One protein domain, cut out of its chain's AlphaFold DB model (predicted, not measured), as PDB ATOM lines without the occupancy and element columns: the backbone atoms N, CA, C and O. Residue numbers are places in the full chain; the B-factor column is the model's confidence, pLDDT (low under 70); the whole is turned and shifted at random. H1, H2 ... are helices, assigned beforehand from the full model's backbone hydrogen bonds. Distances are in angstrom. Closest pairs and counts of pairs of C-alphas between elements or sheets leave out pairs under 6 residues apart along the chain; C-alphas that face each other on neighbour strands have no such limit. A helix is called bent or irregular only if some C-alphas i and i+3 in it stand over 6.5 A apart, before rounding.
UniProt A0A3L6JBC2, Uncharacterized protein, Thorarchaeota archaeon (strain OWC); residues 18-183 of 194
ATOM      1  N   GLY A  18     -31.886  12.490 -53.438       98.50
ATOM      2  CA  GLY A  18     -30.764  12.311 -52.522       98.50
ATOM      3  C   GLY A  18     -30.781  13.309 -51.365       98.50
ATOM      4  O   GLY A  18     -30.589  12.930 -50.212       98.50
ATOM      5  N   SER A  19     -31.092  14.574 -51.646       98.50
ATOM      6  CA  SER A  19     -31.207  15.599 -50.609       98.50
ATOM      7  C   SER A  19     -32.381  15.366 -49.649       98.50
ATOM      8  O   SER A  19     -32.233  15.581 -48.445       98.50
ATOM      9  N   LEU A  20     -33.511  14.856 -50.155       98.62
ATOM     10  CA  LEU A  20     -34.646  14.438 -49.337       98.62
ATOM     11  C   LEU A  20     -34.239  13.285 -48.412       98.62
ATOM     12  O   LEU A  20     -34.531  13.321 -47.222       98.62
ATOM     13  N   ILE A  21     -33.516  12.291 -48.934       98.56
ATOM     14  CA  ILE A  21     -33.009  11.157 -48.150       98.56
ATOM     15  C   ILE A  21     -32.063  11.614 -47.032       98.56
ATOM     16  O   ILE A  21     -32.127  11.074 -45.926       98.56
ATOM     17  N   GLU A  22     -31.198  12.601 -47.278       98.44
ATOM     18  CA  GLU A  22     -30.355  13.167 -46.218       98.44
ATOM     19  C   GLU A  22     -31.185  13.864 -45.133       98.44
ATOM     20  O   GLU A  22     -30.917  13.671 -43.948       98.44
ATOM     21  N   ASP A  23     -32.237  14.594 -45.504       98.31
ATOM     22  CA  ASP A  23     -33.114  15.239 -44.521       98.31
ATOM     23  C   ASP A  23     -33.957  14.214 -43.743       98.31
ATOM     24  O   ASP A  23     -34.130  14.352 -42.532       98.31
ATOM     25  N   LEU A  24     -34.387  13.114 -44.375       98.31
ATOM     26  CA  LEU A  24     -35.025  11.986 -43.685       98.31
ATOM     27  C   LEU A  24     -34.112  11.378 -42.609       98.31
ATOM     28  O   LEU A  24     -34.580  11.000 -41.537       98.31
ATOM     29  N   LYS A  25     -32.797  11.311 -42.847       97.38
ATOM     30  CA  LYS A  25     -31.826  10.841 -41.841       97.38
ATOM     31  C   LYS A  25     -31.665  11.800 -40.661       97.38
ATOM     32  O   LYS A  25     -31.167  11.368 -39.627       97.38
ATOM     33  N   VAL A  26     -32.022  13.074 -40.825       95.75
ATOM     34  CA  VAL A  26     -32.054  14.071 -39.744       95.75
ATOM     35  C   VAL A  26     -33.372  13.991 -38.978       95.75
ATOM     36  O   VAL A  26     -33.371  14.112 -37.756       95.75
ATOM     37  N   VAL A  27     -34.484  13.767 -39.685       96.12
ATOM     38  CA  VAL A  27     -35.819  13.594 -39.089       96.12
ATOM     39  C   VAL A  27     -35.880  12.332 -38.224       96.12
ATOM     40  O   VAL A  27     -36.556  12.336 -37.202       96.12
ATOM     41  N   GLU A  28     -35.173  11.272 -38.635       95.81
ATOM     42  CA  GLU A  28     -35.239   9.933 -38.035       95.81
ATOM     43  C   GLU A  28     -36.696   9.448 -37.871       95.81
ATOM     44  O   GLU A  28     -37.188   9.278 -36.751       95.81
ATOM     45  N   PRO A  29     -37.420   9.267 -38.994       96.88
ATOM     46  CA  PRO A  29     -38.864   9.101 -38.978       96.88
ATOM     47  C   PRO A  29     -39.296   7.752 -38.397       96.88
ATOM     48  O   PRO A  29     -38.687   6.711 -38.659       96.88
ATOM     49  N   THR A  30     -40.424   7.759 -37.691       96.25
ATOM     50  CA  THR A  30     -41.228   6.555 -37.438       96.25
ATOM     51  C   THR A  30     -41.854   6.028 -38.737       96.25
ATOM     52  O   THR A  30     -41.929   6.769 -39.722       96.25
ATOM     53  N   PRO A  31     -42.355   4.775 -38.769       96.38
ATOM     54  CA  PRO A  31     -43.084   4.250 -39.925       96.38
ATOM     55  C   PRO A  31     -44.218   5.163 -40.406       96.38
ATOM     56  O   PRO A  31     -44.268   5.493 -41.587       96.38
ATOM     57  N   SER A  32     -45.056   5.662 -39.495       95.12
ATOM     58  CA  SER A  32     -46.176   6.551 -39.831       95.12
ATOM     59  C   SER A  32     -45.707   7.889 -40.418       95.12
ATOM     60  O   SER A  32     -46.271   8.379 -41.398       95.12
ATOM     61  N   SER A  33     -44.631   8.464 -39.872       96.56
ATOM     62  CA  SER A  33     -44.054   9.712 -40.385       96.56
ATOM     63  C   SER A  33     -43.422   9.515 -41.762       96.56
ATOM     64  O   SER A  33     -43.596  10.352 -42.647       96.56
ATOM     65  N   LEU A  34     -42.733   8.390 -41.978       98.25
ATOM     66  CA  LEU A  34     -42.160   8.049 -43.276       98.25
ATOM     67  C   LEU A  34     -43.255   7.795 -44.323       98.25
ATOM     68  O   LEU A  34     -43.147   8.303 -45.438       98.25
ATOM     69  N   TYR A  35     -44.332   7.099 -43.946       98.12
ATOM     70  CA  TYR A  35     -45.510   6.882 -44.788       98.12
ATOM     71  C   TYR A  35     -46.114   8.208 -45.259       98.12
ATOM     72  O   TYR A  35     -46.384   8.385 -46.452       98.12
ATOM     73  N   LYS A  36     -46.294   9.160 -44.333       97.94
ATOM     74  CA  LYS A  36     -46.823  10.495 -44.636       97.94
ATOM     75  C   LYS A  36     -45.946  11.219 -45.657       97.94
ATOM     76  O   LYS A  36     -46.447  11.675 -46.681       97.94
ATOM     77  N   ILE A  37     -44.632  11.267 -45.423       98.44
ATOM     78  CA  ILE A  37     -43.690  11.941 -46.331       98.44
ATOM     79  C   ILE A  37     -43.694  11.269 -47.712       98.44
ATOM     80  O   ILE A  37     -43.724  11.958 -48.731       98.44
ATOM     81  N   GLY A  38     -43.714   9.933 -47.759       98.38
ATOM     82  CA  GLY A  38     -43.803   9.179 -49.011       98.38
ATOM     83  C   GLY A  38     -45.072   9.515 -49.792       98.38
ATOM     84  O   GLY A  38     -45.011   9.791 -50.987       98.38
ATOM     85  N   SER A  39     -46.210   9.582 -49.106       97.81
ATOM     86  CA  SER A  39     -47.518   9.851 -49.713       97.81
ATOM     87  C   SER A  39     -47.691  11.298 -50.185       97.81
ATOM     88  O   SER A  39     -48.341  11.539 -51.198       97.81
ATOM     89  N   GLU A  40     -47.116  12.277 -49.487       97.50
ATOM     90  CA  GLU A  40     -47.281  13.694 -49.842       97.50
ATOM     91  C   GLU A  40     -46.236  14.193 -50.855       97.50
ATOM     92  O   GLU A  40     -46.541  15.029 -51.718       97.50
ATOM     93  N   VAL A  41     -45.009  13.665 -50.780       98.12
ATOM     94  CA  VAL A  41     -43.882  14.099 -51.620       98.12
ATOM     95  C   VAL A  41     -43.608  13.100 -52.741       98.12
ATOM     96  O   VAL A  41     -43.718  13.453 -53.914       98.12
ATOM     97  N   VAL A  42     -43.274  11.854 -52.399       98.31
ATOM     98  CA  VAL A  42     -42.755  10.871 -53.371       98.31
ATOM     99  C   VAL A  42     -43.849  10.356 -54.303       98.31
ATOM    100  O   VAL A  42     -43.598  10.203 -55.493       98.31
ATOM    101  N   TYR A  43     -45.070  10.144 -53.810       98.12
ATOM    102  CA  TYR A  43     -46.194   9.688 -54.633       98.12
ATOM    103  C   TYR A  43     -46.556  10.682 -55.745       98.12
ATOM    104  O   TYR A  43     -46.813  10.281 -56.883       98.12
ATOM    105  N   PHE A  44     -46.552  11.983 -55.429       97.00
ATOM    106  CA  PHE A  44     -46.776  13.028 -56.428       97.00
ATOM    107  C   PHE A  44     -45.714  12.960 -57.525       97.00
ATOM    108  O   PHE A  44     -46.056  12.905 -58.704       97.00
ATOM    109  N   GLU A  45     -44.441  12.890 -57.130       97.38
ATOM    110  CA  GLU A  45     -43.335  12.847 -58.080       97.38
ATOM    111  C   GLU A  45     -43.378  11.590 -58.951       97.38
ATOM    112  O   GLU A  45     -43.263  11.664 -60.170       97.38
ATOM    113  N   TRP A  46     -43.623  10.433 -58.331       98.19
ATOM    114  CA  TRP A  46     -43.786   9.167 -59.034       98.19
ATOM    115  C   TRP A  46     -44.897   9.240 -60.085       98.19
ATOM    116  O   TRP A  46     -44.696   8.786 -61.210       98.19
ATOM    117  N   THR A  47     -46.034   9.861 -59.752       97.25
ATOM    118  CA  THR A  47     -47.151  10.058 -60.691       97.25
ATOM    119  C   THR A  47     -46.714  10.912 -61.884       97.25
ATOM    120  O   THR A  47     -46.909  10.518 -63.033       97.25
ATOM    121  N   CYS A  48     -46.031  12.034 -61.633       95.69
ATOM    122  CA  CYS A  48     -45.501  12.890 -62.694       95.69
ATOM    123  C   CYS A  48     -44.473  12.166 -63.578       95.69
ATOM    124  O   CYS A  48     -44.507  12.305 -64.802       95.69
ATOM    125  N   CYS A  49     -43.557  11.386 -63.000       96.19
ATOM    126  CA  CYS A  49     -42.572  10.623 -63.769       96.19
ATOM    127  C   CYS A  49     -43.213   9.488 -64.564       96.19
ATOM    128  O   CYS A  49     -42.802   9.231 -65.692       96.19
ATOM    129  N   LYS A  50     -44.234   8.826 -64.017       96.12
ATOM    130  CA  LYS A  50     -44.966   7.778 -64.725       96.12
ATOM    131  C   LYS A  50     -45.628   8.316 -65.993       96.12
ATOM    132  O   LYS A  50     -45.498   7.681 -67.037       96.12
ATOM    133  N   ASP A  51     -46.237   9.497 -65.924       95.88
ATOM    134  CA  ASP A  51     -46.888  10.125 -67.079       95.88
ATOM    135  C   ASP A  51     -45.880  10.669 -68.109       95.88
ATOM    136  O   ASP A  51     -46.102  10.556 -69.313       95.88
ATOM    137  N   ASN A  52     -44.756  11.237 -67.653       95.62
ATOM    138  CA  ASN A  52     -43.798  11.926 -68.530       95.62
ATOM    139  C   ASN A  52     -42.657  11.038 -69.057       95.62
ATOM    140  O   ASN A  52     -42.194  11.229 -70.180       95.62
ATOM    141  N   LEU A  53     -42.160  10.107 -68.240       94.94
ATOM    142  CA  LEU A  53     -40.993   9.260 -68.534       94.94
ATOM    143  C   LEU A  53     -41.377   7.793 -68.785       94.94
ATOM    144  O   LEU A  53     -40.565   7.028 -69.304       94.94
ATOM    145  N   GLY A  54     -42.596   7.391 -68.409       93.44
ATOM    146  CA  GLY A  54     -43.065   6.009 -68.481       93.44
ATOM    147  C   GLY A  54     -42.510   5.109 -67.370       93.44
ATOM    148  O   GLY A  54     -41.554   5.445 -66.667       93.44
ATOM    149  N   GLU A  55     -43.108   3.923 -67.215       89.81
ATOM    150  CA  GLU A  55     -42.749   2.949 -66.165       89.81
ATOM    151  C   GLU A  55     -41.367   2.308 -66.369       89.81
ATOM    152  O   GLU A  55     -40.731   1.891 -65.405       89.81
ATOM    153  N   GLY A  56     -40.878   2.260 -67.613       88.88
ATOM    154  CA  GLY A  56     -39.571   1.689 -67.952       88.88
ATOM    155  C   GLY A  56     -38.374   2.582 -67.610       88.88
ATOM    156  O   GLY A  56     -37.236   2.139 -67.740       88.88
ATOM    157  N   SER A  57     -38.607   3.832 -67.192       96.12
ATOM    158  CA  SER A  57     -37.535   4.743 -66.789       96.12
ATOM    159  C   SER A  57     -36.910   4.324 -65.453       96.12
ATOM    160  O   SER A  57     -37.596   3.948 -64.497       96.12
ATOM    161  N   SER A  58     -35.585   4.446 -65.370       95.62
ATOM    162  CA  SER A  58     -34.793   4.247 -64.148       95.62
ATOM    163  C   SER A  58     -35.278   5.148 -63.001       95.62
ATOM    164  O   SER A  58     -35.417   4.694 -61.865       95.62
ATOM    165  N   VAL A  59     -35.651   6.397 -63.304       97.25
ATOM    166  CA  VAL A  59     -36.201   7.342 -62.318       97.25
ATOM    167  C   VAL A  59     -37.577   6.887 -61.831       97.25
ATOM    168  O   VAL A  59     -37.795   6.791 -60.626       97.25
ATOM    169  N   THR A  60     -38.498   6.549 -62.738       97.94
ATOM    170  CA  THR A  60     -39.861   6.126 -62.367       97.94
ATOM    171  C   THR A  60     -39.846   4.844 -61.531       97.94
ATOM    172  O   THR A  60     -40.497   4.770 -60.489       97.94
ATOM    173  N   SER A  61     -39.069   3.840 -61.947       97.31
ATOM    174  CA  SER A  61     -38.921   2.581 -61.203       97.31
ATOM    175  C   SER A  61     -38.208   2.776 -59.861       97.31
ATOM    176  O   SER A  61     -38.572   2.144 -58.869       97.31
ATOM    177  N   GLY A  62     -37.233   3.685 -59.795       98.19
ATOM    178  CA  GLY A  62     -36.575   4.084 -58.556       98.19
ATOM    179  C   GLY A  62     -37.517   4.791 -57.574       98.19
ATOM    180  O   GLY A  62     -37.523   4.460 -56.388       98.19
ATOM    181  N   LEU A  63     -38.362   5.709 -58.057       98.38
ATOM    182  CA  LEU A  63     -39.406   6.355 -57.253       98.38
ATOM    183  C   LEU A  63     -40.445   5.344 -56.757       98.38
ATOM    184  O   LEU A  63     -40.863   5.449 -55.608       98.38
ATOM    185  N   SER A  64     -40.811   4.345 -57.571       98.19
ATOM    186  CA  SER A  64     -41.701   3.250 -57.146       98.19
ATOM    187  C   SER A  64     -41.103   2.481 -55.970       98.19
ATOM    188  O   SER A  64     -41.748   2.331 -54.937       98.19
ATOM    189  N   GLN A  65     -39.834   2.073 -56.077       98.31
ATOM    190  CA  GLN A  65     -39.133   1.365 -55.001       98.31
ATOM    191  C   GLN A  65     -39.036   2.205 -53.723       98.31
ATOM    192  O   GLN A  65     -39.262   1.698 -52.622       98.31
ATOM    193  N   LEU A  66     -38.703   3.494 -53.852       98.62
ATOM    194  CA  LEU A  66     -38.653   4.411 -52.716       98.62
ATOM    195  C   LEU A  66     -40.031   4.552 -52.059       98.62
ATOM    196  O   LEU A  66     -40.133   4.465 -50.837       98.62
ATOM    197  N   LEU A  67     -41.084   4.721 -52.855       98.44
ATOM    198  CA  LEU A  67     -42.450   4.839 -52.363       98.44
ATOM    199  C   LEU A  67     -42.907   3.565 -51.638       98.44
ATOM    200  O   LEU A  67     -43.399   3.657 -50.515       98.44
ATOM    201  N   GLU A  68     -42.686   2.386 -52.224       98.50
ATOM    202  CA  GLU A  68     -42.998   1.084 -51.618       98.50
ATOM    203  C   GLU A  68     -42.280   0.891 -50.277       98.50
ATOM    204  O   GLU A  68     -42.868   0.430 -49.293       98.50
ATOM    205  N   PHE A  69     -41.008   1.291 -50.202       98.56
ATOM    206  CA  PHE A  69     -40.265   1.283 -48.948       98.56
ATOM    207  C   PHE A  69     -40.903   2.210 -47.908       98.56
ATOM    208  O   PHE A  69     -41.108   1.795 -46.767       98.56
ATOM    209  N   MET A  70     -41.246   3.439 -48.293       98.50
ATOM    210  CA  MET A  70     -41.804   4.435 -47.379       98.50
ATOM    211  C   MET A  70     -43.224   4.100 -46.909       98.50
ATOM    212  O   MET A  70     -43.555   4.393 -45.764       98.50
ATOM    213  N   GLN A  71     -44.049   3.474 -47.754       96.50
ATOM    214  CA  GLN A  71     -45.460   3.191 -47.464       96.50
ATOM    215  C   GLN A  71     -45.717   1.846 -46.771       96.50
ATOM    216  O   GLN A  71     -46.849   1.567 -46.386       96.50
ATOM    217  N   GLY A  72     -44.696   1.008 -46.591       95.25
ATOM    218  CA  GLY A  72     -44.871  -0.236 -45.840       95.25
ATOM    219  C   GLY A  72     -43.626  -1.099 -45.745       95.25
ATOM    220  O   GLY A  72     -43.430  -1.779 -44.740       95.25
ATOM    221  N   GLY A  73     -42.728  -1.043 -46.734       97.50
ATOM    222  CA  GLY A  73     -41.496  -1.832 -46.707       97.50
ATOM    223  C   GLY A  73     -40.661  -1.576 -45.447       97.50
ATOM    224  O   GLY A  73     -40.136  -2.512 -44.850       97.50
ATOM    225  N   TYR A  74     -40.586  -0.330 -44.986       97.56
ATOM    226  CA  TYR A  74     -39.854   0.030 -43.779       97.56
ATOM    227  C   TYR A  74     -40.443  -0.579 -42.501       97.56
ATOM    228  O   TYR A  74     -39.727  -1.196 -41.709       97.56
ATOM    229  N   GLU A  75     -41.756  -0.449 -42.332       96.81
ATOM    230  CA  GLU A  75     -42.506  -1.016 -41.215       96.81
ATOM    231  C   GLU A  75     -42.396  -2.543 -41.187       96.81
ATOM    232  O   GLU A  75     -42.103  -3.142 -40.152       96.81
ATOM    233  N   GLN A  76     -42.523  -3.182 -42.350       96.38
ATOM    234  CA  GLN A  76     -42.414  -4.630 -42.482       96.38
ATOM    235  C   GLN A  76     -41.049  -5.149 -42.024       96.38
ATOM    236  O   GLN A  76     -40.980  -6.181 -41.358       96.38
ATOM    237  N   ARG A  77     -39.959  -4.419 -42.287       97.12
ATOM    238  CA  ARG A  77     -38.622  -4.784 -41.782       97.12
ATOM    239  C   ARG A  77     -38.536  -4.701 -40.252       97.12
ATOM    240  O   ARG A  77     -37.823  -5.496 -39.634       97.12
ATOM    241  N   LEU A  78     -39.259  -3.775 -39.616       96.38
ATOM    242  CA  LEU A  78     -39.366  -3.717 -38.152       96.38
ATOM    243  C   LEU A  78     -40.170  -4.898 -37.612       96.38
ATOM    244  O   LEU A  78     -39.688  -5.597 -36.719       96.38
ATOM    245  N   VAL A  79     -41.356  -5.140 -38.165       95.00
ATOM    246  CA  VAL A  79     -42.276  -6.194 -37.716       95.00
ATOM    247  C   VAL A  79     -41.667  -7.587 -37.896       95.00
ATOM    248  O   VAL A  79     -41.720  -8.410 -36.983       95.00
ATOM    249  N   LYS A  80     -40.977  -7.834 -39.017       95.69
ATOM    250  CA  LYS A  80     -40.281  -9.105 -39.296       95.69
ATOM    251  C   LYS A  80     -39.021  -9.321 -38.461       95.69
ATOM    252  O   LYS A  80     -38.398 -10.381 -38.526       95.69
ATOM    253  N   GLY A  81     -38.638  -8.343 -37.647       95.25
ATOM    254  CA  GLY A  81     -37.481  -8.468 -36.780       95.25
ATOM    255  C   GLY A  81     -36.147  -8.229 -37.483       95.25
ATOM    256  O   GLY A  81     -35.118  -8.576 -36.913       95.25
ATOM    257  N   GLU A  82     -36.134  -7.653 -38.688       96.44
ATOM    258  CA  GLU A  82     -34.920  -7.443 -39.488       96.44
ATOM    259  C   GLU A  82     -34.088  -6.260 -38.978       96.44
ATOM    260  O   GLU A  82     -32.858  -6.321 -38.987       96.44
ATOM    261  N   LEU A  83     -34.763  -5.214 -38.486       96.94
ATOM    262  CA  LEU A  83     -34.152  -4.063 -37.815       96.94
ATOM    263  C   LEU A  83     -34.194  -4.289 -36.301       96.94
ATOM    264  O   LEU A  83     -35.224  -4.070 -35.668       96.94
ATOM    265  N   TRP A  84     -33.121  -4.820 -35.718       95.81
ATOM    266  CA  TRP A  84     -33.122  -5.271 -34.314       95.81
ATOM    267  C   TRP A  84     -31.830  -5.010 -33.555       95.81
ATOM    268  O   TRP A  84     -31.783  -5.080 -32.323       95.81
ATOM    269  N   ARG A  85     -30.738  -4.759 -34.274       98.06
ATOM    270  CA  ARG A  85     -29.464  -4.414 -33.658       98.06
ATOM    271  C   ARG A  85     -29.557  -2.987 -33.144       98.06
ATOM    272  O   ARG A  85     -30.262  -2.156 -33.702       98.06
ATOM    273  N   ALA A  86     -28.763  -2.669 -32.128       97.19
ATOM    274  CA  ALA A  86     -28.672  -1.298 -31.625       97.19
ATOM    275  C   ALA A  86     -28.203  -0.290 -32.698       97.19
ATOM    276  O   ALA A  86     -28.401   0.909 -32.545       97.19
ATOM    277  N   THR A  87     -27.572  -0.779 -33.770       97.38
ATOM    278  CA  THR A  87     -27.133   0.002 -34.933       97.38
ATOM    279  C   THR A  87     -28.215   0.187 -35.991       97.38
ATOM    280  O   THR A  87     -28.007   0.981 -36.903       97.38
ATOM    281  N   ASP A  88     -29.341  -0.525 -35.916       97.25
ATOM    282  CA  ASP A  88     -30.413  -0.504 -36.920       97.25
ATOM    283  C   ASP A  88     -31.383   0.666 -36.650       97.25
ATOM    284  O   ASP A  88     -32.590   0.486 -36.536       97.25
ATOM    285  N   THR A  89     -30.832   1.870 -36.483       97.88
ATOM    286  CA  THR A  89     -31.554   3.148 -36.323       97.88
ATOM    287  C   THR A  89     -32.308   3.552 -37.602       97.88
ATOM    288  O   THR A  89     -31.967   3.060 -38.684       97.88
ATOM    289  N   PRO A  90     -33.259   4.508 -37.548       97.81
ATOM    290  CA  PRO A  90     -33.883   5.054 -38.751       97.81
ATOM    291  C   PRO A  90     -32.871   5.551 -39.780       97.81
ATOM    292  O   PRO A  90     -32.901   5.149 -40.944       97.81
ATOM    293  N   LYS A  91     -31.896   6.339 -39.322       97.75
ATOM    294  CA  LYS A  91     -30.819   6.878 -40.151       97.75
ATOM    295  C   LYS A  91     -30.043   5.796 -40.903       97.75
ATOM    296  O   LYS A  91     -29.778   5.934 -42.099       97.75
ATOM    297  N   THR A  92     -29.653   4.722 -40.221       97.94
ATOM    298  CA  THR A  92     -28.879   3.635 -40.838       97.94
ATOM    299  C   THR A  92     -29.736   2.767 -41.751       97.94
ATOM    300  O   THR A  92     -29.263   2.411 -42.829       97.94
ATOM    301  N   ALA A  93     -30.988   2.481 -41.387       97.88
ATOM    302  CA  ALA A  93     -31.913   1.715 -42.220       97.88
ATOM    303  C   ALA A  93     -32.223   2.439 -43.542       97.88
ATOM    304  O   ALA A  93     -32.108   1.836 -44.612       97.88
ATOM    305  N   ILE A  94     -32.527   3.740 -43.472       98.44
ATOM    306  CA  ILE A  94     -32.742   4.606 -44.640       98.44
ATOM    307  C   ILE A  94     -31.456   4.710 -45.461       98.44
ATOM    308  O   ILE A  94     -31.482   4.560 -46.676       98.44
ATOM    309  N   GLY A  95     -30.305   4.907 -44.811       98.12
ATOM    310  CA  GLY A  95     -29.018   4.979 -45.501       98.12
ATOM    311  C   GLY A  95     -28.610   3.684 -46.208       98.12
ATOM    312  O   GLY A  95     -27.969   3.745 -47.251       98.12
ATOM    313  N   GLN A  96     -28.962   2.517 -45.667       97.94
ATOM    314  CA  GLN A  96     -28.749   1.227 -46.329       97.94
ATOM    315  C   GLN A  96     -29.695   1.039 -47.512       97.94
ATOM    316  O   GLN A  96     -29.241   0.614 -48.568       97.94
ATOM    317  N   PHE A  97     -30.974   1.385 -47.347       98.12
ATOM    318  CA  PHE A  97     -31.952   1.329 -48.431       98.12
ATOM    319  C   PHE A  97     -31.568   2.270 -49.582       98.12
ATOM    320  O   PHE A  97     -31.542   1.859 -50.730       98.12
ATOM    321  N   ALA A  98     -31.140   3.497 -49.286       98.00
ATOM    322  CA  ALA A  98     -30.726   4.461 -50.305       98.00
ATOM    323  C   ALA A  98     -29.599   3.949 -51.224       98.00
ATOM    324  O   ALA A  98     -29.519   4.352 -52.377       98.00
ATOM    325  N   LYS A  99     -28.742   3.035 -50.745       97.88
ATOM    326  CA  LYS A  99     -27.674   2.423 -51.557       97.88
ATOM    327  C   LYS A  99     -28.188   1.440 -52.609       97.88
ATOM    328  O   LYS A  99     -27.417   1.068 -53.487       97.88
ATOM    329  N   THR A 100     -29.432   0.977 -52.495       97.56
ATOM    330  CA  THR A 100     -30.050   0.085 -53.484       97.56
ATOM    331  C   THR A 100     -30.753   0.858 -54.595       97.56
ATOM    332  O   THR A 100     -31.165   0.249 -55.577       97.56
ATOM    333  N   LEU A 101     -30.907   2.178 -54.446       97.69
ATOM    334  CA  LEU A 101     -31.572   3.025 -55.427       97.69
ATOM    335  C   LEU A 101     -30.625   3.388 -56.588       97.69
ATOM    336  O   LEU A 101     -29.413   3.503 -56.377       97.69
ATOM    337  N   PRO A 102     -31.152   3.604 -57.809       96.31
ATOM    338  CA  PRO A 102     -30.348   4.051 -58.944       96.31
ATOM    339  C   PRO A 102     -29.667   5.400 -58.673       96.31
ATOM    340  O   PRO A 102     -30.281   6.305 -58.115       96.31
ATOM    341  N   GLY A 103     -28.421   5.577 -59.124       95.19
ATOM    342  CA  GLY A 103     -27.706   6.855 -58.973       95.19
ATOM    343  C   GLY A 103     -28.425   8.024 -59.655       95.19
ATOM    344  O   GLY A 103     -28.571   9.084 -59.060       95.19
ATOM    345  N   GLU A 104     -28.977   7.789 -60.848       95.81
ATOM    346  CA  GLU A 104     -29.783   8.770 -61.591       95.81
ATOM    347  C   GLU A 104     -30.995   9.268 -60.788       95.81
ATOM    348  O   GLU A 104     -31.323  10.451 -60.833       95.81
ATOM    349  N   LEU A 105     -31.626   8.388 -60.002       97.94
ATOM    350  CA  LEU A 105     -32.710   8.787 -59.109       97.94
ATOM    351  C   LEU A 105     -32.204   9.757 -58.038       97.94
ATOM    352  O   LEU A 105     -32.889  10.721 -57.726       97.94
ATOM    353  N   MET A 106     -31.026   9.516 -57.461       97.88
ATOM    354  CA  MET A 106     -30.495  10.343 -56.371       97.88
ATOM    355  C   MET A 106     -30.259  11.796 -56.802       97.88
ATOM    356  O   MET A 106     -30.472  12.713 -56.000       97.88
ATOM    357  N   ASP A 107     -29.878  11.992 -58.064       97.81
ATOM    358  CA  ASP A 107     -29.657  13.303 -58.677       97.81
ATOM    359  C   ASP A 107     -30.952  13.942 -59.213       97.81
ATOM    360  O   ASP A 107     -30.977  15.138 -59.506       97.81
ATOM    361  N   TYR A 108     -32.044  13.176 -59.302       98.12
ATOM    362  CA  TYR A 108     -33.328  13.657 -59.798       98.12
ATOM    363  C   TYR A 108     -33.913  14.748 -58.895       98.12
ATOM    364  O   TYR A 108     -34.106  14.538 -57.694       98.12
ATOM    365  N   VAL A 109     -34.210  15.909 -59.485       98.25
ATOM    366  CA  VAL A 109     -34.795  17.073 -58.806       98.25
ATOM    367  C   VAL A 109     -36.310  16.921 -58.732       98.25
ATOM    368  O   VAL A 109     -36.969  16.784 -59.757       98.25
ATOM    369  N   LEU A 110     -36.851  16.982 -57.518       98.12
ATOM    370  CA  LEU A 110     -38.282  16.919 -57.243       98.12
ATOM    371  C   LEU A 110     -38.986  18.183 -57.755       98.12
ATOM    372  O   LEU A 110     -38.502  19.299 -57.552       98.12
ATOM    373  N   GLY A 111     -40.168  18.018 -58.348       96.06
ATOM    374  CA  GLY A 111     -40.998  19.118 -58.837       96.06
ATOM    375  C   GLY A 111     -41.758  19.871 -57.738       96.06
ATOM    376  O   GLY A 111     -42.297  20.952 -57.983       96.06
ATOM    377  N   ARG A 112     -41.825  19.326 -56.515       95.81
ATOM    378  CA  ARG A 112     -42.465  19.995 -55.371       95.81
ATOM    379  C   ARG A 112     -41.640  21.207 -54.891       95.81
ATOM    380  O   ARG A 112     -40.425  21.088 -54.743       95.81
ATOM    381  N   PRO A 113     -42.287  22.342 -54.557       97.31
ATOM    382  CA  PRO A 113     -41.609  23.490 -53.959       97.31
ATOM    383  C   PRO A 113     -40.855  23.142 -52.665       97.31
ATOM    384  O   PRO A 113     -41.297  22.301 -51.878       97.31
ATOM    385  N   VAL A 114     -39.729  23.820 -52.425       97.50
ATOM    386  CA  VAL A 114     -38.873  23.605 -51.243       97.50
ATOM    387  C   VAL A 114     -39.644  23.801 -49.939       97.50
ATOM    388  O   VAL A 114     -39.536  22.978 -49.032       97.50
ATOM    389  N   ASP A 115     -40.432  24.870 -49.848       96.81
ATOM    390  CA  ASP A 115     -41.248  25.194 -48.679       96.81
ATOM    391  C   ASP A 115     -42.317  24.126 -48.427       96.81
ATOM    392  O   ASP A 115     -42.520  23.725 -47.282       96.81
ATOM    393  N   TYR A 116     -42.939  23.592 -49.482       97.56
ATOM    394  CA  TYR A 116     -43.867  22.469 -49.364       97.56
ATOM    395  C   TYR A 116     -43.184  21.243 -48.745       97.56
ATOM    396  O   TYR A 116     -43.660  20.730 -47.733       97.56
ATOM    397  N   ILE A 117     -42.044  20.803 -49.291       98.31
ATOM    398  CA  ILE A 117     -41.311  19.634 -48.775       98.31
ATOM    399  C   ILE A 117     -40.888  19.863 -47.317       98.31
ATOM    400  O   ILE A 117     -41.102  18.994 -46.471       98.31
ATOM    401  N   GLN A 118     -40.342  21.037 -46.993       97.12
ATOM    402  CA  GLN A 118     -39.936  21.374 -45.624       97.12
ATOM    403  C   GLN A 118     -41.117  21.386 -44.651       97.12
ATOM    404  O   GLN A 118     -40.977  20.902 -43.529       97.12
ATOM    405  N   ASN A 119     -42.285  21.875 -45.072       96.88
ATOM    406  CA  ASN A 119     -43.500  21.849 -44.259       96.88
ATOM    407  C   ASN A 119     -43.999  20.416 -44.023       96.88
ATOM    408  O   ASN A 119     -44.398  20.084 -42.905       96.88
ATOM    409  N   VAL A 120     -43.930  19.541 -45.032       97.94
ATOM    410  CA  VAL A 120     -44.253  18.114 -44.861       97.94
ATOM    411  C   VAL A 120     -43.299  17.474 -43.850       97.94
ATOM    412  O   VAL A 120     -43.764  16.858 -42.891       97.94
ATOM    413  N   LEU A 121     -41.984  17.679 -43.994       97.94
ATOM    414  CA  LEU A 121     -40.974  17.154 -43.067       97.94
ATOM    415  C   LEU A 121     -41.171  17.678 -41.636       97.94
ATOM    416  O   LEU A 121     -41.163  16.892 -40.688       97.94
ATOM    417  N   GLN A 122     -41.392  18.985 -41.473       96.75
ATOM    418  CA  GLN A 122     -41.646  19.608 -40.172       96.75
ATOM    419  C   GLN A 122     -42.923  19.054 -39.534       96.75
ATOM    420  O   GLN A 122     -42.903  18.670 -38.370       96.75
ATOM    421  N   SER A 123     -44.020  18.961 -40.288       96.56
ATOM    422  CA  SER A 123     -45.292  18.471 -39.750       96.56
ATOM    423  C   SER A 123     -45.250  16.979 -39.400       96.56
ATOM    424  O   SER A 123     -45.886  16.558 -38.438       96.56
ATOM    425  N   ALA A 124     -44.509  16.164 -40.159       96.75
ATOM    426  CA  ALA A 124     -44.270  14.763 -39.822       96.75
ATOM    427  C   ALA A 124     -43.449  14.643 -38.527       96.75
ATOM    428  O   ALA A 124     -43.806  13.875 -37.638       96.75
ATOM    429  N   TYR A 125     -42.403  15.459 -38.381       95.88
ATOM    430  CA  TYR A 125     -41.596  15.515 -37.164       95.88
ATOM    431  C   TYR A 125     -42.402  15.966 -35.934       95.88
ATOM    432  O   TYR A 125     -42.284  15.382 -34.860       95.88
ATOM    433  N   GLU A 126     -43.260  16.976 -36.078       95.12
ATOM    434  CA  GLU A 126     -44.132  17.447 -34.995       95.12
ATOM    435  C   GLU A 126     -45.138  16.387 -34.553       95.12
ATOM    436  O   GLU A 126     -45.302  16.172 -33.351       95.12
ATOM    437  N   GLN A 127     -45.769  15.698 -35.509       92.88
ATOM    438  CA  GLN A 127     -46.665  14.581 -35.214       92.88
ATOM    439  C   GLN A 127     -45.920  13.476 -34.460       92.88
ATOM    440  O   GLN A 127     -46.368  13.038 -33.406       92.88
ATOM    441  N   GLN A 128     -44.727  13.102 -34.930       94.56
ATOM    442  CA  GLN A 128     -43.884  12.122 -34.254       94.56
ATOM    443  C   GLN A 128     -43.596  12.508 -32.799       94.56
ATOM    444  O   GLN A 128     -43.728  11.672 -31.912       94.56
ATOM    445  N   LEU A 129     -43.220  13.764 -32.533       92.81
ATOM    446  CA  LEU A 129     -42.965  14.241 -31.169       92.81
ATOM    447  C   LEU A 129     -44.212  14.199 -30.282       92.81
ATOM    448  O   LEU A 129     -44.097  13.954 -29.080       92.81
ATOM    449  N   HIS A 130     -45.385  14.463 -30.856       91.88
ATOM    450  CA  HIS A 130     -46.648  14.341 -30.146       91.88
ATOM    451  C   HIS A 130     -46.916  12.879 -29.752       91.88
ATOM    452  O   HIS A 130     -47.188  12.602 -28.582       91.88
ATOM    453  N   ASP A 131     -46.732  11.952 -30.694       92.19
ATOM    454  CA  ASP A 131     -47.017  10.523 -30.518       92.19
ATOM    455  C   ASP A 131     -46.052   9.833 -29.538       92.19
ATOM    456  O   ASP A 131     -46.405   8.826 -28.923       92.19
ATOM    457  N   MET A 132     -44.849  10.387 -29.316       92.81
ATOM    458  CA  MET A 132     -43.874   9.833 -28.360       92.81
ATOM    459  C   MET A 132     -44.460   9.616 -26.961       92.81
ATOM    460  O   MET A 132     -44.134   8.621 -26.319       92.81
ATOM    461  N   LYS A 133     -45.363  10.489 -26.498       91.19
ATOM    462  CA  LYS A 133     -45.997  10.336 -25.177       91.19
ATOM    463  C   LYS A 133     -46.900   9.109 -25.100       91.19
ATOM    464  O   LYS A 133     -46.939   8.429 -24.074       91.19
ATOM    465  N   ASP A 134     -47.617   8.821 -26.180       94.00
ATOM    466  CA  ASP A 134     -48.487   7.652 -26.249       94.00
ATOM    467  C   ASP A 134     -47.647   6.373 -26.324       94.00
ATOM    468  O   ASP A 134     -47.947   5.401 -25.628       94.00
ATOM    469  N   TYR A 135     -46.533   6.394 -27.064       95.81
ATOM    470  CA  TYR A 135     -45.584   5.281 -27.090       95.81
ATOM    471  C   TYR A 135     -44.928   5.014 -25.729       95.81
ATOM    472  O   TYR A 135     -44.782   3.849 -25.362       95.81
ATOM    473  N   GLU A 136     -44.582   6.047 -24.953       96.62
ATOM    474  CA  GLU A 136     -44.073   5.881 -23.581       96.62
ATOM    475  C   GLU A 136     -45.107   5.195 -22.681       96.62
ATOM    476  O   GLU A 136     -44.799   4.214 -22.004       96.62
ATOM    477  N   ARG A 137     -46.368   5.635 -22.734       96.62
ATOM    478  CA  ARG A 137     -47.448   5.018 -21.954       96.62
ATOM    479  C   ARG A 137     -47.707   3.564 -22.360       96.62
ATOM    480  O   ARG A 137     -47.982   2.718 -21.504       96.62
ATOM    481  N   LEU A 138     -47.660   3.269 -23.660       97.06
ATOM    482  CA  LEU A 138     -47.786   1.906 -24.176       97.06
ATOM    483  C   LEU A 138     -46.626   1.027 -23.698       97.06
ATOM    484  O   LEU A 138     -46.852  -0.123 -23.326       97.06
ATOM    485  N   GLU A 139     -45.409   1.565 -23.666       98.25
ATOM    486  CA  GLU A 139     -44.210   0.863 -23.204       98.25
ATOM    487  C   GLU A 139     -44.323   0.452 -21.731       98.25
ATOM    488  O   GLU A 139     -44.131  -0.724 -21.407       98.25
ATOM    489  N   GLU A 140     -44.772   1.361 -20.862       98.06
ATOM    490  CA  GLU A 140     -45.058   1.064 -19.452       98.06
ATOM    491  C   GLU A 140     -46.170   0.015 -19.282       98.06
ATOM    492  O   GLU A 140     -46.133  -0.822 -18.374       98.06
ATOM    493  N   GLY A 141     -47.191   0.052 -20.144       98.31
ATOM    494  CA  GLY A 141     -48.246  -0.961 -20.191       98.31
ATOM    495  C   GLY A 141     -47.691  -2.347 -20.507       98.31
ATOM    496  O   GLY A 141     -47.941  -3.296 -19.765       98.31
ATOM    497  N   VAL A 142     -46.867  -2.446 -21.551       98.19
ATOM    498  CA  VAL A 142     -46.247  -3.710 -21.969       98.19
ATOM    499  C   VAL A 142     -45.302  -4.255 -20.904       98.19
ATOM    500  O   VAL A 142     -45.285  -5.462 -20.682       98.19
ATOM    501  N   ARG A 143     -44.553  -3.406 -20.189       98.56
ATOM    502  CA  ARG A 143     -43.725  -3.876 -19.063       98.56
ATOM    503  C   ARG A 143     -44.557  -4.546 -17.971       98.56
ATOM    504  O   ARG A 143     -44.186  -5.621 -17.516       98.56
ATOM    505  N   ARG A 144     -45.715  -3.979 -17.619       98.44
ATOM    506  CA  ARG A 144     -46.641  -4.603 -16.654       98.44
ATOM    507  C   ARG A 144     -47.239  -5.914 -17.171       98.44
ATOM    508  O   ARG A 144     -47.420  -6.845 -16.393       98.44
ATOM    509  N   GLU A 145     -47.535  -6.005 -18.470       98.19
ATOM    510  CA  GLU A 145     -47.966  -7.264 -19.097       98.19
ATOM    511  C   GLU A 145     -46.859  -8.331 -19.013       98.19
ATOM    512  O   GLU A 145     -47.146  -9.488 -18.711       98.19
ATOM    513  N   ILE A 146     -45.594  -7.944 -19.217       98.56
ATOM    514  CA  ILE A 146     -44.431  -8.834 -19.075       98.56
ATOM    515  C   ILE A 146     -44.265  -9.301 -17.626       98.56
ATOM    516  O   ILE A 146     -44.004 -10.480 -17.413       98.56
ATOM    517  N   ASP A 147     -44.456  -8.429 -16.633       98.19
ATOM    518  CA  ASP A 147     -44.383  -8.821 -15.219       98.19
ATOM    519  C   ASP A 147     -45.422  -9.903 -14.871       98.19
ATOM    520  O   ASP A 147     -45.142 -10.814 -14.090       98.19
ATOM    521  N   ALA A 148     -46.611  -9.835 -15.480       98.25
ATOM    522  CA  ALA A 148     -47.661 -10.841 -15.316       98.25
ATOM    523  C   ALA A 148     -47.413 -12.121 -16.142       98.25
ATOM    524  O   ALA A 148     -47.760 -13.216 -15.697       98.25
ATOM    525  N   SER A 149     -46.799 -11.993 -17.323       97.31
ATOM    526  CA  SER A 149     -46.572 -13.076 -18.290       97.31
ATOM    527  C   SER A 149     -45.120 -13.089 -18.799       97.31
ATOM    528  O   SER A 149     -44.867 -12.866 -19.987       97.31
ATOM    529  N   PRO A 150     -44.130 -13.413 -17.945       97.25
ATOM    530  CA  PRO A 150     -42.708 -13.191 -18.240       97.25
ATOM    531  C   PRO A 150     -42.118 -14.107 -19.318       97.25
ATOM    532  O   PRO A 150     -40.980 -13.894 -19.736       97.25
ATOM    533  N   ASN A 151     -42.868 -15.118 -19.761       97.44
ATOM    534  CA  ASN A 151     -42.467 -16.064 -20.803       97.44
ATOM    535  C   ASN A 151     -43.177 -15.819 -22.146       97.44
ATOM    536  O   ASN A 151     -42.985 -16.598 -23.077       97.44
ATOM    537  N   ASP A 152     -43.997 -14.770 -22.265       97.00
ATOM    538  CA  ASP A 152     -44.676 -14.447 -23.521       97.00
ATOM    539  C   ASP A 152     -43.720 -13.734 -24.489       97.00
ATOM    540  O   ASP A 152     -43.355 -12.570 -24.316       97.00
ATOM    541  N   SER A 153     -43.305 -14.454 -25.532       97.12
ATOM    542  CA  SER A 153     -42.353 -13.952 -26.522       97.12
ATOM    543  C   SER A 153     -42.879 -12.762 -27.346       97.12
ATOM    544  O   SER A 153     -42.080 -11.905 -27.739       97.12
ATOM    545  N   ASP A 154     -44.197 -12.660 -27.567       96.31
ATOM    546  CA  ASP A 154     -44.801 -11.557 -28.324       96.31
ATOM    547  C   ASP A 154     -44.746 -10.249 -27.523       96.31
ATOM    548  O   ASP A 154     -44.506  -9.187 -28.103       96.31
ATOM    549  N   LEU A 155     -44.873 -10.310 -26.190       97.38
ATOM    550  CA  LEU A 155     -44.752  -9.125 -25.334       97.38
ATOM    551  C   LEU A 155     -43.352  -8.507 -25.400       97.38
ATOM    552  O   LEU A 155     -43.221  -7.289 -25.519       97.38
ATOM    553  N   TYR A 156     -42.297  -9.324 -25.409       98.12
ATOM    554  CA  TYR A 156     -40.933  -8.814 -25.587       98.12
ATOM    555  C   TYR A 156     -40.692  -8.257 -26.994       98.12
ATOM    556  O   TYR A 156     -39.942  -7.288 -27.142       98.12
ATOM    557  N   ASN A 157     -41.326  -8.820 -28.029       97.62
ATOM    558  CA  ASN A 157     -41.260  -8.250 -29.375       97.62
ATOM    559  C   ASN A 157     -41.985  -6.895 -29.453       97.62
ATOM    560  O   ASN A 157     -41.443  -5.935 -30.004       97.62
ATOM    561  N   LYS A 158     -43.164  -6.782 -28.832       97.31
ATOM    562  CA  LYS A 158     -43.911  -5.523 -28.708       97.31
ATOM    563  C   LYS A 158     -43.103  -4.471 -27.943       97.31
ATOM    564  O   LYS A 158     -42.954  -3.350 -28.425       97.31
ATOM    565  N   LEU A 159     -42.500  -4.847 -26.811       98.31
ATOM    566  CA  LEU A 159     -41.618  -3.973 -26.030       98.31
ATOM    567  C   LEU A 159     -40.444  -3.471 -26.876       98.31
ATOM    568  O   LEU A 159     -40.167  -2.276 -26.912       98.31
ATOM    569  N   ARG A 160     -39.772  -4.373 -27.597       98.06
ATOM    570  CA  ARG A 160     -38.686  -4.019 -28.519       98.06
ATOM    571  C   ARG A 160     -39.121  -2.954 -29.525       98.06
ATOM    572  O   ARG A 160     -38.342  -2.034 -29.765       98.06
ATOM    573  N   LEU A 161     -40.288  -3.098 -30.151       97.88
ATOM    574  CA  LEU A 161     -40.756  -2.166 -31.185       97.88
ATOM    575  C   LEU A 161     -41.042  -0.782 -30.600       97.88
ATOM    576  O   LEU A 161     -40.571   0.210 -31.150       97.88
ATOM    577  N   LEU A 162     -41.699  -0.722 -29.440       97.75
ATOM    578  CA  LEU A 162     -41.927   0.529 -28.711       97.75
ATOM    579  C   LEU A 162     -40.604   1.198 -28.322       97.75
ATOM    580  O   LEU A 162     -40.394   2.372 -28.608       97.75
ATOM    581  N   LEU A 163     -39.660   0.439 -27.758       98.38
ATOM    582  CA  LEU A 163     -38.329   0.946 -27.422       98.38
ATOM    583  C   LEU A 163     -37.567   1.450 -28.652       98.38
ATOM    584  O   LEU A 163     -36.821   2.418 -28.551       98.38
ATOM    585  N   TRP A 164     -37.732   0.800 -29.805       97.88
ATOM    586  CA  TRP A 164     -37.105   1.231 -31.050       97.88
ATOM    587  C   TRP A 164     -37.696   2.565 -31.532       97.88
ATOM    588  O   TRP A 164     -36.934   3.477 -31.848       97.88
ATOM    589  N   ILE A 165     -39.027   2.708 -31.508       96.62
ATOM    590  CA  ILE A 165     -39.739   3.952 -31.856       96.62
ATOM    591  C   ILE A 165     -39.322   5.099 -30.922       96.62
ATOM    592  O   ILE A 165     -39.079   6.211 -31.380       96.62
ATOM    593  N   LEU A 166     -39.150   4.804 -29.631       96.62
ATOM    594  CA  LEU A 166     -38.691   5.743 -28.601       96.62
ATOM    595  C   LEU A 166     -37.180   6.052 -28.661       96.62
ATOM    596  O   LEU A 166     -36.649   6.718 -27.772       96.62
ATOM    597  N   GLY A 167     -36.445   5.530 -29.648       96.38
ATOM    598  CA  GLY A 167     -35.003   5.762 -29.801       96.38
ATOM    599  C   GLY A 167     -34.107   5.011 -28.803       96.38
ATOM    600  O   GLY A 167     -32.892   5.212 -28.764       96.38
ATOM    601  N   ARG A 168     -34.662   4.099 -27.997       98.06
ATOM    602  CA  ARG A 168     -33.947   3.296 -26.987       98.06
ATOM    603  C   ARG A 168     -33.387   2.004 -27.598       98.06
ATOM    604  O   ARG A 168     -33.673   0.889 -27.160       98.06
ATOM    605  N   TYR A 169     -32.546   2.135 -28.627       98.31
ATOM    606  CA  TYR A 169     -32.127   1.013 -29.488       98.31
ATOM    607  C   TYR A 169     -31.362  -0.112 -28.775       98.31
ATOM    608  O   TYR A 169     -31.479  -1.281 -29.149       98.31
ATOM    609  N   LYS A 170     -30.571   0.204 -27.740       98.50
ATOM    610  CA  LYS A 170     -29.846  -0.820 -26.963       98.50
ATOM    611  C   LYS A 170     -30.809  -1.723 -26.194       98.50
ATOM    612  O   LYS A 170     -30.673  -2.942 -26.271       98.50
ATOM    613  N   GLU A 171     -31.783  -1.131 -25.507       98.62
ATOM    614  CA  GLU A 171     -32.818  -1.866 -24.774       98.62
ATOM    615  C   GLU A 171     -33.726  -2.633 -25.737       98.62
ATOM    616  O   GLU A 171     -33.979  -3.816 -25.525       98.62
ATOM    617  N   SER A 172     -34.127  -2.010 -26.852       98.62
ATOM    618  CA  SER A 172     -34.883  -2.680 -27.916       98.62
ATOM    619  C   SER A 172     -34.176  -3.953 -28.397       98.62
ATOM    620  O   SER A 172     -34.760  -5.039 -28.441       98.62
ATOM    621  N   SER A 173     -32.870  -3.856 -28.662       98.69
ATOM    622  CA  SER A 173     -32.056  -4.994 -29.081       98.69
ATOM    623  C   SER A 173     -31.973  -6.090 -28.012       98.69
ATOM    624  O   SER A 173     -31.896  -7.275 -28.341       98.69
ATOM    625  N   GLN A 174     -31.957  -5.732 -26.727       98.69
ATOM    626  CA  GLN A 174     -31.991  -6.706 -25.633       98.69
ATOM    627  C   GLN A 174     -33.353  -7.399 -25.550       98.69
ATOM    628  O   GLN A 174     -33.391  -8.629 -25.538       98.69
ATOM    629  N   ALA A 175     -34.450  -6.640 -25.594       98.56
ATOM    630  CA  ALA A 175     -35.807  -7.178 -25.605       98.56
ATOM    631  C   ALA A 175     -36.015  -8.155 -26.773       98.56
ATOM    632  O   ALA A 175     -36.556  -9.242 -26.576       98.56
ATOM    633  N   PHE A 176     -35.472  -7.865 -27.962       98.38
ATOM    634  CA  PHE A 176     -35.541  -8.806 -29.083       98.38
ATOM    635  C   PHE A 176     -34.809 -10.124 -28.833       98.38
ATOM    636  O   PHE A 176     -35.300 -11.188 -29.205       98.38
ATOM    637  N   ARG A 177     -33.623 -10.075 -28.211       98.62
ATOM    638  CA  ARG A 177     -32.882 -11.297 -27.865       98.62
ATOM    639  C   ARG A 177     -33.677 -12.152 -26.884       98.62
ATOM    640  O   ARG A 177     -33.665 -13.373 -27.015       98.62
ATOM    641  N   VAL A 178     -34.382 -11.523 -25.942       98.50
ATOM    642  CA  VAL A 178     -35.282 -12.227 -25.022       98.50
ATOM    643  C   VAL A 178     -36.462 -12.835 -25.781       98.50
ATOM    644  O   VAL A 178     -36.678 -14.036 -25.659       98.50
ATOM    645  N   ALA A 179     -37.138 -12.070 -26.646       98.12
ATOM    646  CA  ALA A 179     -38.219 -12.577 -27.496       98.12
ATOM    647  C   ALA A 179     -37.774 -13.810 -28.304       98.12
ATOM    648  O   ALA A 179     -38.425 -14.852 -28.278       98.12
ATOM    649  N   LYS A 180     -36.606 -13.736 -28.957       98.12
ATOM    650  CA  LYS A 180     -36.022 -14.860 -29.703       98.12
ATOM    651  C   LYS A 180     -35.700 -16.066 -28.825       98.12
ATOM    652  O   LYS A 180     -35.970 -17.190 -29.238       98.12
ATOM    653  N   LYS A 181     -35.166 -15.857 -27.619       98.38
ATOM    654  CA  LYS A 181     -34.903 -16.940 -26.657       98.38
ATOM    655  C   LYS A 181     -36.194 -17.631 -26.202       98.38
ATOM    656  O   LYS A 181     -36.174 -18.833 -25.962       98.38
ATOM    657  N   LEU A 182     -37.292 -16.884 -26.109       97.94
ATOM    658  CA  LEU A 182     -38.623 -17.384 -25.757       97.94
ATOM    659  C   LEU A 182     -39.394 -17.976 -26.952       97.94
ATOM    660  O   LEU A 182     -40.534 -18.394 -26.786       97.94
ATOM    661  N   GLY A 183     -38.785 -18.044 -28.141       96.81
ATOM    662  CA  GLY A 183     -39.368 -18.710 -29.310       96.81
ATOM    663  C   GLY A 183     -40.096 -17.797 -30.298       96.81
ATOM    664  O   GLY A 183     -40.799 -18.306 -31.166       96.81
TER     665      GLY A 183
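This is residues 18 to 183 of the 194 residues of an uncharacterized protein of Thorarchaeota archaeon (strain OWC) (UniProt A0A3L6JBC2). One very long helix, H6, runs like a beam along the body and spans two groups of helices: its first half is beside a cluster made by H1 to H5, and its second half is beside the helical hairpin of H7 and H8. In the cluster, the hairpin of H2 and H3 lies next to the antiparallel pair of H1 and H4, with short H5 at one end. The printed part has 166 residues with eight named helices, H1 to H8 in chain order, and no named strand; its class is all helix. It is compact, with a radius of gyration of the C-alphas of 17.8 A, yet elongated, spanning 58 by 30 by 22 A.

Begin with H6, residues 114 to 148, which has a kink of 34 degrees near residue 133. With its residues 117 to 128 alone it touches H2, residues 31 to 53, at a steep tilt of 38 degrees; their closest C-alphas are Ala 124 and Ser 33, 5.1 A apart. It only just touches H1, residues 18 to 27, with 3 pairs of C-alphas within 8 A, the closest being Tyr 125 and Val 27 at 6.4 A. With residues 132 to 146 alone it touches H7, residues 153 to 165, and the two form a hairpin at a shallow tilt of 33 degrees, only just short of steep; C-alphas 139 and 162 are closest, 6.0 A apart. H7 and H8, residues 169 to 181, form a hairpin at 14 degrees, closest at C-alphas 160 and 172, 4.1 A. H2 forms a hairpin with H3, residues 58 to 79, at 19 degrees; Tyr 35 and Gln 71 have the closest C-alphas, 4.6 A. H1 touches H4, residues 90 to 98, opposite ways at 16 degrees, C-alphas 25 and 91 being closest at 4.4 A. H5, residues 103 to 107, touches H1 at C-alphas 106 and 18, the closest, 4.3 A apart, and H3 at C-alphas 105 and 59, the closest, 5.0 A apart. Every O i to N i+4 pair is within hydrogen-bond range in H1, H4, H5, H7 and H8, but 17 of 19 in H2, 16 of 18 in H3 and 29 of 31 in H6.

Find C-alpha 114 at (-38.873, 23.605, -51.243); from there H6 runs 50.5 A to C-alpha 148 at (-47.661, -10.841, -15.316). H2 is 29.1 A long and H3 29.4 A; H3 is irregular, with C-alphas 71 and 74 7.4 A apart. H8 ends at C-alpha 181, (-34.903, -16.940, -26.657).

The C-alphas of Asn 52 and Ala 148 are farthest apart, 58.0 A. The printed part has no cut and no long link. Mean pLDDT of the printed part is 97.1, and no printed residue is under 70.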